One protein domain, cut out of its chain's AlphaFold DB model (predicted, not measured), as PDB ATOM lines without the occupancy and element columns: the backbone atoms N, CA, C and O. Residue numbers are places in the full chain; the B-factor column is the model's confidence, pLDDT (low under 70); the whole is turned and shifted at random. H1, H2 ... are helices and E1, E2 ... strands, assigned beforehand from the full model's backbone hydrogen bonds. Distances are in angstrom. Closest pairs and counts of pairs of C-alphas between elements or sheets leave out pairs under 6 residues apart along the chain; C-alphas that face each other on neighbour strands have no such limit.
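What this domain is: This is residues 11 to 101 of the 105 residues of an uncharacterized protein of Stenotrophomonas sp. YAU14A_MKIMI4_1 (UniProt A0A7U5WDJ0). A twisted sheet of three strands has the long helix H2 packed along one face, while H1 crosses near one end of H2 and the short H3 touches H1 at that same end of the sheet. The 91 printed residues hold three named helices and three named strands, in the order E1 H1 H2 E2 H3 E3. The sheet is mixed, in the order E1 E2 E3, and the class is mixed, helices and strands. The whole is compact, with a radius of gyration of the C-alphas of 13.6 A and spans of 41 by 33 by 22 A.

How they stand to each other: E1, residues 11 to 15, is parallel to E2, residues 63 to 70, with N 12 and O 64 2.8 A apart. E1, H1 of residues 19 to 32, H2 of residues 38 to 54, and E2 form a strand-helix-strand unit, two parallel neighbour strands with helices between, its crossover right-handed. H1 touches H2, about perpendicular at 84 degrees; the closest C-alphas are those of Leu 26 and Asp 38, 6.8 A. H2 is on the sheet at a height of 7.6 A, making two layers, helix on one face of a sheet. H3, residues 71 to 76, touches H1, with C-alphas of Pro 19 and Ala 73 closest at 4.9 A. E3, residues 92 to 100, is antiparallel to E2, with N 65 and O 98 2.9 A apart. Every O i to N i+4 pair is within hydrogen-bond range in H1 and H3, and 12 of 13 in H2.

Where its parts are: C-alpha 11 of E1 is at (355.625, 366.311, 405.269). H1 measures 20.0 A, H2 24.4 A and E2 22.5 A. E3 measures 21.2 A, bends by 74 degrees at residue 95, and ends with C-alpha 100 at (352.114, 372.646, 412.439).

The domain as a whole: The C-alphas of Asp 60 and Gln 78, the two farthest apart, are 40.9 A apart. The printed part has no cut. The link from H3 to E3 is long, at 15 residues. Residues 55 to 59 have pLDDT under 70.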
ATOM      1  N   SER A  11     355.259 365.183 406.131       87.56
ATOM      2  CA  SER A  11     355.625 366.311 405.269       87.56
ATOM      3  C   SER A  11     354.813 366.332 403.975       87.56
ATOM      4  O   SER A  11     354.874 365.394 403.181       87.56
ATOM      5  N   PHE A  12     354.116 367.437 403.725       87.62
ATOM      6  CA  PHE A  12     353.469 367.730 402.449       87.62
ATOM      7  C   PHE A  12     354.354 368.664 401.629       87.62
ATOM      8  O   PHE A  12     354.707 369.750 402.088       87.62
ATOM      9  N   VAL A  13     354.698 368.255 400.406       90.19
ATOM     10  CA  VAL A  13     355.620 369.002 399.542       90.19
ATOM     11  C   VAL A  13     354.882 369.586 398.344       90.19
ATOM     12  O   VAL A  13     354.288 368.865 397.543       90.19
ATOM     13  N   PHE A  14     354.965 370.902 398.200       90.19
ATOM     14  CA  PHE A  14     354.610 371.637 397.001       90.19
ATOM     15  C   PHE A  14     355.852 371.804 396.125       90.19
ATOM     16  O   PHE A  14     356.768 372.563 396.446       90.19
ATOM     17  N   ASP A  15     355.903 371.037 395.041       91.38
ATOM     18  CA  ASP A  15     357.074 370.947 394.176       91.38
ATOM     19  C   ASP A  15     357.014 371.957 393.021       91.38
ATOM     20  O   ASP A  15     356.183 371.858 392.115       91.38
ATOM     21  N   LEU A  16     357.927 372.924 393.054       92.19
ATOM     22  CA  LEU A  16     358.111 373.992 392.074       92.19
ATOM     23  C   LEU A  16     359.364 373.792 391.219       92.19
ATOM     24  O   LEU A  16     359.830 374.731 390.577       92.19
ATOM     25  N   ARG A  17     359.912 372.572 391.155       94.44
ATOM     26  CA  ARG A  17     361.078 372.237 390.317       94.44
ATOM     27  C   ARG A  17     360.792 372.241 388.813       94.44
ATOM     28  O   ARG A  17     361.676 371.927 388.025       94.44
ATOM     29  N   HIS A  18     359.578 372.594 388.398       94.31
ATOM     30  CA  HIS A  18     359.204 372.697 386.994       94.31
ATOM     31  C   HIS A  18     359.274 374.174 386.540       94.31
ATOM     32  O   HIS A  18     358.444 374.975 386.982       94.31
ATOM     33  N   PRO A  19     360.202 374.558 385.638       95.31
ATOM     34  CA  PRO A  19     360.430 375.961 385.250       95.31
ATOM     35  C   PRO A  19     359.169 376.692 384.769       95.31
ATOM     36  O   PRO A  19     358.940 377.856 385.075       95.31
ATOM     37  N   GLN A  20     358.290 375.991 384.058       95.06
ATOM     38  CA  GLN A  20     357.025 376.502 383.535       95.06
ATOM     39  C   GLN A  20     356.097 377.007 384.651       95.06
ATOM     40  O   GLN A  20     355.357 377.969 384.440       95.06
ATOM     41  N   VAL A  21     356.134 376.381 385.833       93.00
ATOM     42  CA  VAL A  21     355.355 376.819 387.000       93.00
ATOM     43  C   VAL A  21     355.947 378.108 387.566       93.00
ATOM     44  O   VAL A  21     355.208 379.067 387.781       93.00
ATOM     45  N   ILE A  22     357.274 378.174 387.707       96.62
ATOM     46  CA  ILE A  22     357.988 379.383 388.146       96.62
ATOM     47  C   ILE A  22     357.689 380.546 387.191       96.62
ATOM     48  O   ILE A  22     357.226 381.602 387.615       96.62
ATOM     49  N   GLN A  23     357.832 380.336 385.883       97.00
ATOM     50  CA  GLN A  23     357.524 381.341 384.861       97.00
ATOM     51  C   GLN A  23     356.050 381.777 384.878       97.00
ATOM     52  O   GLN A  23     355.730 382.928 384.578       97.00
ATOM     53  N   ALA A  24     355.111 380.884 385.204       95.44
ATOM     54  CA  ALA A  24     353.710 381.264 385.377       95.44
ATOM     55  C   ALA A  24     353.516 382.187 386.590       95.44
ATOM     56  O   ALA A  24     352.796 383.181 386.480       95.44
ATOM     57  N   MET A  25     354.191 381.905 387.706       94.94
ATOM     58  CA  MET A  25     354.167 382.750 388.902       94.94
ATOM     59  C   MET A  25     354.805 384.120 388.647       94.94
ATOM     60  O   MET A  25     354.217 385.136 389.016       94.94
ATOM     61  N   LEU A  26     355.942 384.176 387.950       96.69
ATOM     62  CA  LEU A  26     356.610 385.438 387.602       96.69
ATOM     63  C   LEU A  26     355.784 386.287 386.627       96.69
ATOM     64  O   LEU A  26     355.635 387.486 386.825       96.69
ATOM     65  N   ARG A  27     355.108 385.680 385.645       96.56
ATOM     66  CA  ARG A  27     354.129 386.423 384.824       96.56
ATOM     67  C   ARG A  27     352.978 386.991 385.655       96.56
ATOM     68  O   ARG A  27     352.393 388.009 385.289       96.56
ATOM     69  N   TYR A  28     352.610 386.333 386.754       95.06
ATOM     70  CA  TYR A  28     351.607 386.865 387.675       95.06
ATOM     71  C   TYR A  28     352.155 388.041 388.498       95.06
ATOM     72  O   TYR A  28     351.439 389.025 388.670       95.06
ATOM     73  N   LYS A  29     353.434 388.000 388.900       96.38
ATOM     74  CA  LYS A  29     354.146 389.118 389.548       96.38
ATOM     75  C   LYS A  29     354.043 390.403 388.734       96.38
ATOM     76  O   LYS A  29     353.639 391.436 389.261       96.38
ATOM     77  N   GLU A  30     354.360 390.312 387.441       95.50
ATOM     78  CA  GLU A  30     354.315 391.438 386.500       95.50
ATOM     79  C   GLU A  30     352.913 392.052 386.429       95.50
ATOM     80  O   GLU A  30     352.759 393.271 386.438       95.50
ATOM     81  N   ARG A  31     351.874 391.209 386.414       95.75
ATOM     82  CA  ARG A  31     350.472 391.655 386.384       95.75
ATOM     83  C   ARG A  31     350.034 392.327 387.680       95.75
ATOM     84  O   ARG A  31     349.217 393.240 387.629       95.75
ATOM     85  N   LEU A  32     350.543 391.863 388.819       94.12
ATOM     86  CA  LEU A  32     350.282 392.472 390.122       94.12
ATOM     87  C   LEU A  32     351.089 393.756 390.347       94.12
ATOM     88  O   LEU A  32     350.759 394.517 391.253       94.12
ATOM     89  N   GLY A  33     352.134 393.997 389.552       94.62
ATOM     90  CA  GLY A  33     353.040 395.126 389.747       94.62
ATOM     91  C   GLY A  33     353.863 395.015 391.033       94.62
ATOM     92  O   GLY A  33     354.189 396.043 391.625       94.62
ATOM     93  N   SER A  34     354.176 393.794 391.493       95.44
ATOM     94  CA  SER A  34     355.068 393.613 392.649       95.44
ATOM     95  C   SER A  34     356.471 394.127 392.314       95.44
ATOM     96  O   SER A  34     357.009 393.866 391.234       95.44
ATOM     97  N   ILE A  35     357.046 394.865 393.264       95.69
ATOM     98  CA  ILE A  35     358.391 395.448 393.182       95.69
ATOM     99  C   ILE A  35     359.469 394.552 393.797       95.69
ATOM    100  O   ILE A  35     360.646 394.903 393.740       95.69
ATOM    101  N   ASP A  36     359.073 393.433 394.402       96.38
ATOM    102  CA  ASP A  36     360.004 392.483 395.004       96.38
ATOM    103  C   ASP A  36     360.914 391.900 393.918       96.38
ATOM    104  O   ASP A  36     360.549 391.865 392.740       96.38
ATOM    105  N   ASP A  37     362.104 391.415 394.261       96.25
ATOM    106  CA  ASP A  37     362.866 390.605 393.311       96.25
ATOM    107  C   ASP A  37     362.165 389.253 393.065       96.25
ATOM    108  O   ASP A  37     361.282 388.835 393.816       96.25
ATOM    109  N   ASP A  38     362.517 388.576 391.972       96.94
ATOM    110  CA  ASP A  38     361.853 387.333 391.562       96.94
ATOM    111  C   ASP A  38     361.933 386.234 392.623       96.94
ATOM    112  O   ASP A  38     360.956 385.515 392.831       96.94
ATOM    113  N   PHE A  39     363.067 386.110 393.315       96.19
ATOM    114  CA  PHE A  39     363.245 385.079 394.328       96.19
ATOM    115  C   PHE A  39     362.396 385.384 395.564       96.19
ATOM    116  O   PHE A  39     361.631 384.525 396.003       96.19
ATOM    117  N   THR A  40     362.455 386.619 396.067       96.12
ATOM    118  CA  THR A  40     361.632 387.080 397.197       96.12
ATOM    119  C   THR A  40     360.138 386.939 396.900       96.12
ATOM    120  O   THR A  40     359.381 386.436 397.732       96.12
ATOM    121  N   TYR A  41     359.702 387.295 395.690       96.62
ATOM    122  CA  TYR A  41     358.313 387.118 395.272       96.62
ATOM    123  C   TYR A  41     357.880 385.641 395.291       96.62
ATOM    124  O   TYR A  41     356.793 385.310 395.773       96.62
ATOM    125  N   LEU A  42     358.730 384.734 394.794       96.50
ATOM    126  CA  LEU A  42     358.460 383.294 394.831       96.50
ATOM    127  C   LEU A  42     358.398 382.759 396.265       96.50
ATOM    128  O   LEU A  42     357.532 381.932 396.549       96.50
ATOM    129  N   GLN A  43     359.261 383.237 397.168       96.31
ATOM    130  CA  GLN A  43     359.193 382.888 398.591       96.31
ATOM    131  C   GLN A  43     357.871 383.336 399.218       96.31
ATOM    132  O   GLN A  43     357.209 382.524 399.855       96.31
ATOM    133  N   GLY A  44     357.433 384.574 398.973       95.62
ATOM    134  CA  GLY A  44     356.163 385.077 399.504       95.62
ATOM    135  C   GLY A  44     354.947 384.291 399.000       95.62
ATOM    136  O   GLY A  44     354.050 383.954 399.773       95.62
ATOM    137  N   LEU A  45     354.923 383.925 397.711       93.88
ATOM    138  CA  LEU A  45     353.878 383.047 397.170       93.88
ATOM    139  C   LEU A  45     353.909 381.650 397.797       93.88
ATOM    140  O   LEU A  45     352.859 381.101 398.136       93.88
ATOM    141  N   ALA A  46     355.100 381.069 397.929       94.19
ATOM    142  CA  ALA A  46     355.304 379.763 398.537       94.19
ATOM    143  C   ALA A  46     354.863 379.742 400.011       94.19
ATOM    144  O   ALA A  46     354.196 378.798 400.438       94.19
ATOM    145  N   GLU A  47     355.174 380.798 400.763       94.12
ATOM    146  CA  GLU A  47     354.761 380.981 402.152       94.12
ATOM    147  C   GLU A  47     353.241 381.109 402.260       94.12
ATOM    148  O   GLU A  47     352.616 380.343 402.994       94.12
ATOM    149  N   GLY A  48     352.621 381.983 401.462       92.31
ATOM    150  CA  GLY A  48     351.165 382.124 401.431       92.31
ATOM    151  C   GLY A  48     350.452 380.811 401.086       92.31
ATOM    152  O   GLY A  48     349.437 380.471 401.700       92.31
ATOM    153  N   PHE A  49     351.009 380.030 400.153       88.06
ATOM    154  CA  PHE A  49     350.503 378.696 399.837       88.06
ATOM    155  C   PHE A  49     350.612 377.762 401.046       88.06
ATOM    156  O   PHE A  49     349.598 377.200 401.453       88.06
ATOM    157  N   ALA A  50     351.792 377.630 401.658       88.62
ATOM    158  CA  ALA A  50     352.000 376.766 402.822       88.62
ATOM    159  C   ALA A  50     351.088 377.152 404.005       88.62
ATOM    160  O   ALA A  50     350.427 376.290 404.590       88.62
ATOM    161  N   MET A  51     350.956 378.451 404.294       89.44
ATOM    162  CA  MET A  51     350.072 378.975 405.340       89.44
ATOM    163  C   MET A  51     348.595 378.646 405.094       89.44
ATOM    164  O   MET A  51     347.862 378.363 406.042       89.44
ATOM    165  N   SER A  52     348.145 378.637 403.833       87.69
ATOM    166  CA  SER A  52     346.748 378.320 403.496       87.69
ATOM    167  C   SER A  52     346.329 376.899 403.904       87.69
ATOM    168  O   SER A  52     345.145 376.647 404.143       87.69
ATOM    169  N   PHE A  53     347.292 375.976 404.022       79.19
ATOM    170  CA  PHE A  53     347.055 374.619 404.516       79.19
ATOM    171  C   PHE A  53     347.282 374.497 406.019       79.19
ATOM    172  O   PHE A  53     346.530 373.778 406.672       79.19
ATOM    173  N   ALA A  54     348.241 375.243 406.576       74.94
ATOM    174  CA  ALA A  54     348.541 375.222 408.006       74.94
ATOM    175  C   ALA A  54     347.349 375.627 408.896       74.94
ATOM    176  O   ALA A  54     347.231 375.163 410.024       74.94
ATOM    177  N   GLY A  55     346.424 376.447 408.382       69.94
ATOM    178  CA  GLY A  55     345.195 376.824 409.091       69.94
ATOM    179  C   GLY A  55     344.140 375.714 409.222       69.94
ATOM    180  O   GLY A  55     343.082 375.952 409.806       69.94
ATOM    181  N   ARG A  56     344.367 374.515 408.667       68.50
ATOM    182  CA  ARG A  56     343.423 373.395 408.765       68.50
ATOM    183  C   ARG A  56     343.596 372.689 410.109       68.50
ATOM    184  O   ARG A  56     344.585 372.014 410.357       68.50
ATOM    185  N   THR A  57     342.610 372.843 410.987       61.19
ATOM    186  CA  THR A  57     342.575 372.192 412.303       61.19
ATOM    187  C   THR A  57     341.924 370.814 412.190       61.19
ATOM    188  O   THR A  57     340.787 370.714 411.729       61.19
ATOM    189  N   GLY A  58     342.618 369.762 412.619       64.44
ATOM    190  CA  GLY A  58     342.106 368.383 412.608       64.44
ATOM    191  C   GLY A  58     343.175 367.313 412.388       64.44
ATOM    192  O   GLY A  58     342.854 366.220 411.931       64.44
ATOM    193  N   HIS A  59     344.439 367.645 412.639       67.12
ATOM    194  CA  HIS A  59     345.559 366.737 412.457       67.12
ATOM    195  C   HIS A  59     346.006 366.225 413.826       67.12
ATOM    196  O   HIS A  59     346.312 367.025 414.708       67.12
ATOM    197  N   ASP A  60     346.028 364.902 413.993       71.69
ATOM    198  CA  ASP A  60     346.478 364.231 415.224       71.69
ATOM    199  C   ASP A  60     348.016 364.091 415.285       71.69
ATOM    200  O   ASP A  60     348.574 363.577 416.253       71.69
ATOM    201  N   GLU A  61     348.708 364.556 414.243       77.44
ATOM    202  CA  GLU A  61     350.149 364.428 414.039       77.44
ATOM    203  C   GLU A  61     350.784 365.800 413.782       77.44
ATOM    204  O   GLU A  61     350.135 366.709 413.257       77.44
ATOM    205  N   ALA A  62     352.070 365.935 414.117       83.75
ATOM    206  CA  ALA A  62     352.860 367.089 413.708       83.75
ATOM    207  C   ALA A  62     353.051 367.055 412.183       83.75
ATOM    208  O   ALA A  62     353.509 366.052 411.624       83.75
ATOM    209  N   LEU A  63     352.707 368.154 411.514       88.62
ATOM    210  CA  LEU A  63     352.806 368.283 410.064       88.62
ATOM    211  C   LEU A  63     353.849 369.320 409.672       88.62
ATOM    212  O   LEU A  63     354.064 370.304 410.375       88.62
ATOM    213  N   ARG A  64     354.422 369.142 408.485       90.44
ATOM    214  CA  ARG A  64     355.275 370.139 407.843       90.44
ATOM    215  C   ARG A  64     354.826 370.378 406.409       90.44
ATOM    216  O   ARG A  64     354.781 369.449 405.604       90.44
ATOM    217  N   TYR A  65     354.526 371.623 406.065       91.31
ATOM    218  CA  TYR A  65     354.250 372.039 404.690       91.31
ATOM    219  C   TYR A  65     355.496 372.686 404.100       91.31
ATOM    220  O   TYR A  65     355.942 373.727 404.577       91.31
ATOM    221  N   LEU A  66     356.052 372.071 403.059       92.19
ATOM    222  CA  LEU A  66     357.241 372.541 402.356       92.19
ATOM    223  C   LEU A  66     356.872 373.000 400.958       92.19
ATOM    224  O   LEU A  66     356.192 372.284 400.231       92.19
ATOM    225  N   ALA A  67     357.395 374.141 400.543       94.12
ATOM    226  CA  ALA A  67     357.455 374.520 399.143       94.12
ATOM    227  C   ALA A  67     358.912 374.472 398.698       94.12
ATOM    228  O   ALA A  67     359.769 375.133 399.292       94.12
ATOM    229  N   VAL A  68     359.199 373.679 397.671       95.50
ATOM    230  CA  VAL A  68     360.571 373.418 397.222       95.50
ATOM    231  C   VAL A  68     360.739 373.713 395.745       95.50
ATOM    232  O   VAL A  68     359.819 373.551 394.956       95.50
ATOM    233  N   THR A  69     361.940 374.101 395.356       96.75
ATOM    234  CA  THR A  69     362.380 374.220 393.965       96.75
ATOM    235  C   THR A  69     363.780 373.617 393.825       96.75
ATOM    236  O   THR A  69     364.233 372.877 394.697       96.75
ATOM    237  N   SER A  70     364.468 373.871 392.719       95.56
ATOM    238  CA  SER A  70     365.857 373.477 392.502       95.56
ATOM    239  C   SER A  70     366.636 374.624 391.873       95.56
ATOM    240  O   SER A  70     366.073 375.474 391.181       95.56
ATOM    241  N   ALA A  71     367.955 374.620 392.070       93.81
ATOM    242  CA  ALA A  71     368.840 375.588 391.425       93.81
ATOM    243  C   ALA A  71     368.686 375.564 389.893       93.81
ATOM    244  O   ALA A  71     368.669 376.614 389.257       93.81
ATOM    245  N   GLN A  72     368.506 374.372 389.310       94.75
ATOM    246  CA  GLN A  72     368.285 374.209 387.875       94.75
ATOM    247  C   GLN A  72     366.988 374.887 387.414       94.75
ATOM    248  O   GLN A  72     367.016 375.653 386.455       94.75
ATOM    249  N   ALA A  73     365.868 374.661 388.106       96.44
ATOM    250  CA  ALA A  73     364.584 375.244 387.721       96.44
ATOM    251  C   ALA A  73     364.588 376.778 387.823       96.44
ATOM    252  O   ALA A  73     364.035 377.461 386.957       96.44
ATOM    253  N   LEU A  74     365.248 377.319 388.853       96.44
ATOM    254  CA  LEU A  74     365.439 378.760 389.031       96.44
ATOM    255  C   LEU A  74     366.321 379.344 387.922       96.44
ATOM    256  O   LEU A  74     365.933 380.328 387.299       96.44
ATOM    257  N   MET A  75     367.444 378.694 387.602       95.50
ATOM    258  CA  MET A  75     368.342 379.112 386.524       95.50
ATOM    259  C   MET A  75     367.645 379.117 385.155       95.50
ATOM    260  O   MET A  75     367.747 380.095 384.418       95.50
ATOM    261  N   GLU A  76     366.900 378.060 384.817       96.94
ATOM    262  CA  GLU A  76     366.121 377.972 383.569       96.94
ATOM    263  C   GLU A  76     364.998 379.020 383.499       96.94
ATOM    264  O   GLU A  76     364.571 379.421 382.415       96.94
ATOM    265  N   SER A  77     364.544 379.498 384.658       97.00
ATOM    266  CA  SER A  77     363.572 380.586 384.788       97.00
ATOM    267  C   SER A  77     364.225 381.962 384.939       97.00
ATOM    268  O   SER A  77     363.512 382.935 385.158       97.00
ATOM    269  N   GLN A  78     365.555 382.049 384.814       96.50
ATOM    270  CA  GLN A  78     366.353 383.273 384.962       96.50
ATOM    271  C   GLN A  78     366.221 383.953 386.336       96.50
ATOM    272  O   GLN A  78     366.475 385.147 386.473       96.50
ATOM    273  N   VAL A  79     365.882 383.185 387.373       96.75
ATOM    274  CA  VAL A  79     365.784 383.673 388.750       96.75
ATOM    275  C   VAL A  79     367.145 383.572 389.423       96.75
ATOM    276  O   VAL A  79     367.734 382.492 389.518       96.75
ATOM    277  N   LEU A  80     367.638 384.702 389.925       94.12
ATOM    278  CA  LEU A  80     368.863 384.743 390.715       94.12
ATOM    279  C   LEU A  80     368.596 384.221 392.126       94.12
ATOM    280  O   LEU A  80     367.704 384.704 392.817       94.12
ATOM    281  N   VAL A  81     369.397 383.249 392.560       91.06
ATOM    282  CA  VAL A  81     369.312 382.684 393.912       91.06
ATOM    283  C   VAL A  81     370.295 383.417 394.822       91.06
ATOM    284  O   VAL A  81     371.486 383.470 394.495       91.06
ATOM    285  N   PRO A  82     369.855 383.966 395.967       90.75
ATOM    286  CA  PRO A  82     370.773 384.544 396.939       90.75
ATOM    287  C   PRO A  82     371.768 383.494 397.450       90.75
ATOM    288  O   PRO A  82     371.384 382.378 397.794       90.75
ATOM    289  N   ALA A  83     373.048 383.860 397.573       87.88
ATOM    290  CA  ALA A  83     374.104 382.949 398.039       87.88
ATOM    291  C   ALA A  83     373.891 382.425 399.475       87.88
ATOM    292  O   ALA A  83     374.530 381.463 399.891       87.88
ATOM    293  N   THR A  84     373.005 383.066 400.238       88.31
ATOM    294  CA  THR A  84     372.617 382.679 401.598       88.31
ATOM    295  C   THR A  84     371.635 381.509 401.638       88.31
ATOM    296  O   THR A  84     371.401 380.957 402.711       88.31
ATOM    297  N   VAL A  85     371.027 381.143 400.509       88.06
ATOM    298  CA  VAL A  85     370.028 380.076 400.447       88.06
ATOM    299  C   VAL A  85     370.728 378.724 400.391       88.06
ATOM    300  O   VAL A  85     371.481 378.431 399.463       88.06
ATOM    301  N   ALA A  86     370.466 377.888 401.394       86.94
ATOM    302  CA  ALA A  86     371.003 376.539 401.452       86.94
ATOM    303  C   ALA A  86     370.286 375.612 400.459       86.94
ATOM    304  O   ALA A  86     369.061 375.649 400.317       86.94
ATOM    305  N   GLN A  87     371.062 374.743 399.817       89.25
ATOM    306  CA  GLN A  87     370.553 373.647 399.007       89.25
ATOM    307  C   GLN A  87     370.588 372.357 399.835       89.25
ATOM    308  O   GLN A  87     371.597 372.043 400.471       89.25
ATOM    309  N   GLY A  88     369.480 371.621 399.848       85.75
ATOM    310  CA  GLY A  88     369.383 370.303 400.458       85.75
ATOM    311  C   GLY A  88     370.298 369.287 399.770       85.75
ATOM    312  O   GLY A  88     370.706 369.465 398.621       85.75
ATOM    313  N   GLY A  89     370.604 368.187 400.464       82.25
ATOM    314  CA  GLY A  89     371.464 367.118 399.929       82.25
ATOM    315  C   GLY A  89     370.901 366.417 398.684       82.25
ATOM    316  O   GLY A  89     371.649 365.790 397.941       82.25
ATOM    317  N   ASP A  90     369.600 366.555 398.431       85.62
ATOM    318  CA  ASP A  90     368.891 366.080 397.239       85.62
ATOM    319  C   ASP A  90     368.822 367.131 396.113       85.62
ATOM    320  O   ASP A  90     368.152 366.934 395.099       85.62
ATOM    321  N   GLY A  91     369.491 368.271 396.291       87.25
ATOM    322  CA  GLY A  91     369.480 369.378 395.346       87.25
ATOM    323  C   GLY A  91     368.250 370.286 395.446       87.25
ATOM    324  O   GLY A  91     368.128 371.207 394.629       87.25
ATOM    325  N   SER A  92     367.357 370.062 396.414       92.75
ATOM    326  CA  SER A  92     366.199 370.926 396.649       92.75
ATOM    327  C   SER A  92     366.597 372.267 397.268       92.75
ATOM    328  O   SER A  92     367.573 372.381 398.004       92.75
ATOM    329  N   ILE A  93     365.830 373.305 396.968       95.69
ATOM    330  CA  ILE A  93     365.888 374.604 397.635       95.69
ATOM    331  C   ILE A  93     364.526 374.827 398.275       95.69
ATOM    332  O   ILE A  93     363.511 374.781 397.582       95.69
ATOM    333  N   VAL A  94     364.494 375.067 399.583       94.88
ATOM    334  CA  VAL A  94     363.250 375.358 400.303       94.88
ATOM    335  C   VAL A  94     362.913 376.836 400.126       94.88
ATOM    336  O   VAL A  94     363.689 377.704 400.516       94.88
ATOM    337  N   LEU A  95     361.754 377.117 399.535       95.50
ATOM    338  CA  LEU A  95     361.218 378.472 399.396       95.50
ATOM    339  C   LEU A  95     360.386 378.873 400.617       95.50
ATOM    340  O   LEU A  95     360.443 380.026 401.028       95.50
ATOM    341  N   ALA A  96     359.657 377.920 401.203       95.00
ATOM    342  CA  ALA A  96     358.908 378.101 402.442       95.00
ATOM    343  C   ALA A  96     358.779 376.777 403.209       95.00
ATOM    344  O   ALA A  96     358.714 375.703 402.604       95.00
ATOM    345  N   SER A  97     358.713 376.868 404.538       93.19
ATOM    346  CA  SER A  97     358.474 375.745 405.446       93.19
ATOM    347  C   SER A  97     357.586 376.209 406.590       93.19
ATOM    348  O   SER A  97     357.955 377.145 407.294       93.19
ATOM    349  N   ILE A  98     356.445 375.552 406.790       91.50
ATOM    350  CA  ILE A  98     355.544 375.813 407.915       91.50
ATOM    351  C   ILE A  98     355.374 374.527 408.713       91.50
ATOM    352  O   ILE A  98     354.885 373.527 408.180       91.50
ATOM    353  N   ASP A  99     355.765 374.578 409.983       89.56
ATOM    354  CA  ASP A  99     355.542 373.512 410.953       89.56
ATOM    355  C   ASP A  99     354.198 373.728 411.656       89.56
ATOM    356  O   ASP A  99     353.886 374.830 412.112       89.56
ATOM    357  N   VAL A 100     353.390 372.673 411.724       86.25
ATOM    358  CA  VAL A 100     352.114 372.646 412.439       86.25
ATOM    359  C   VAL A 100     352.225 371.616 413.546       86.25
ATOM    360  O   VAL A 100     352.403 370.423 413.293       86.25
ATOM    361  N   HIS A 101     352.114 372.090 414.781       81.81
ATOM    362  CA  HIS A 101     352.155 371.239 415.959       81.81
ATOM    363  C   HIS A 101     350.829 370.501 416.143       81.81
ATOM    364  O   HIS A 101     349.755 371.030 415.835       81.81
TER     365      HIS A 101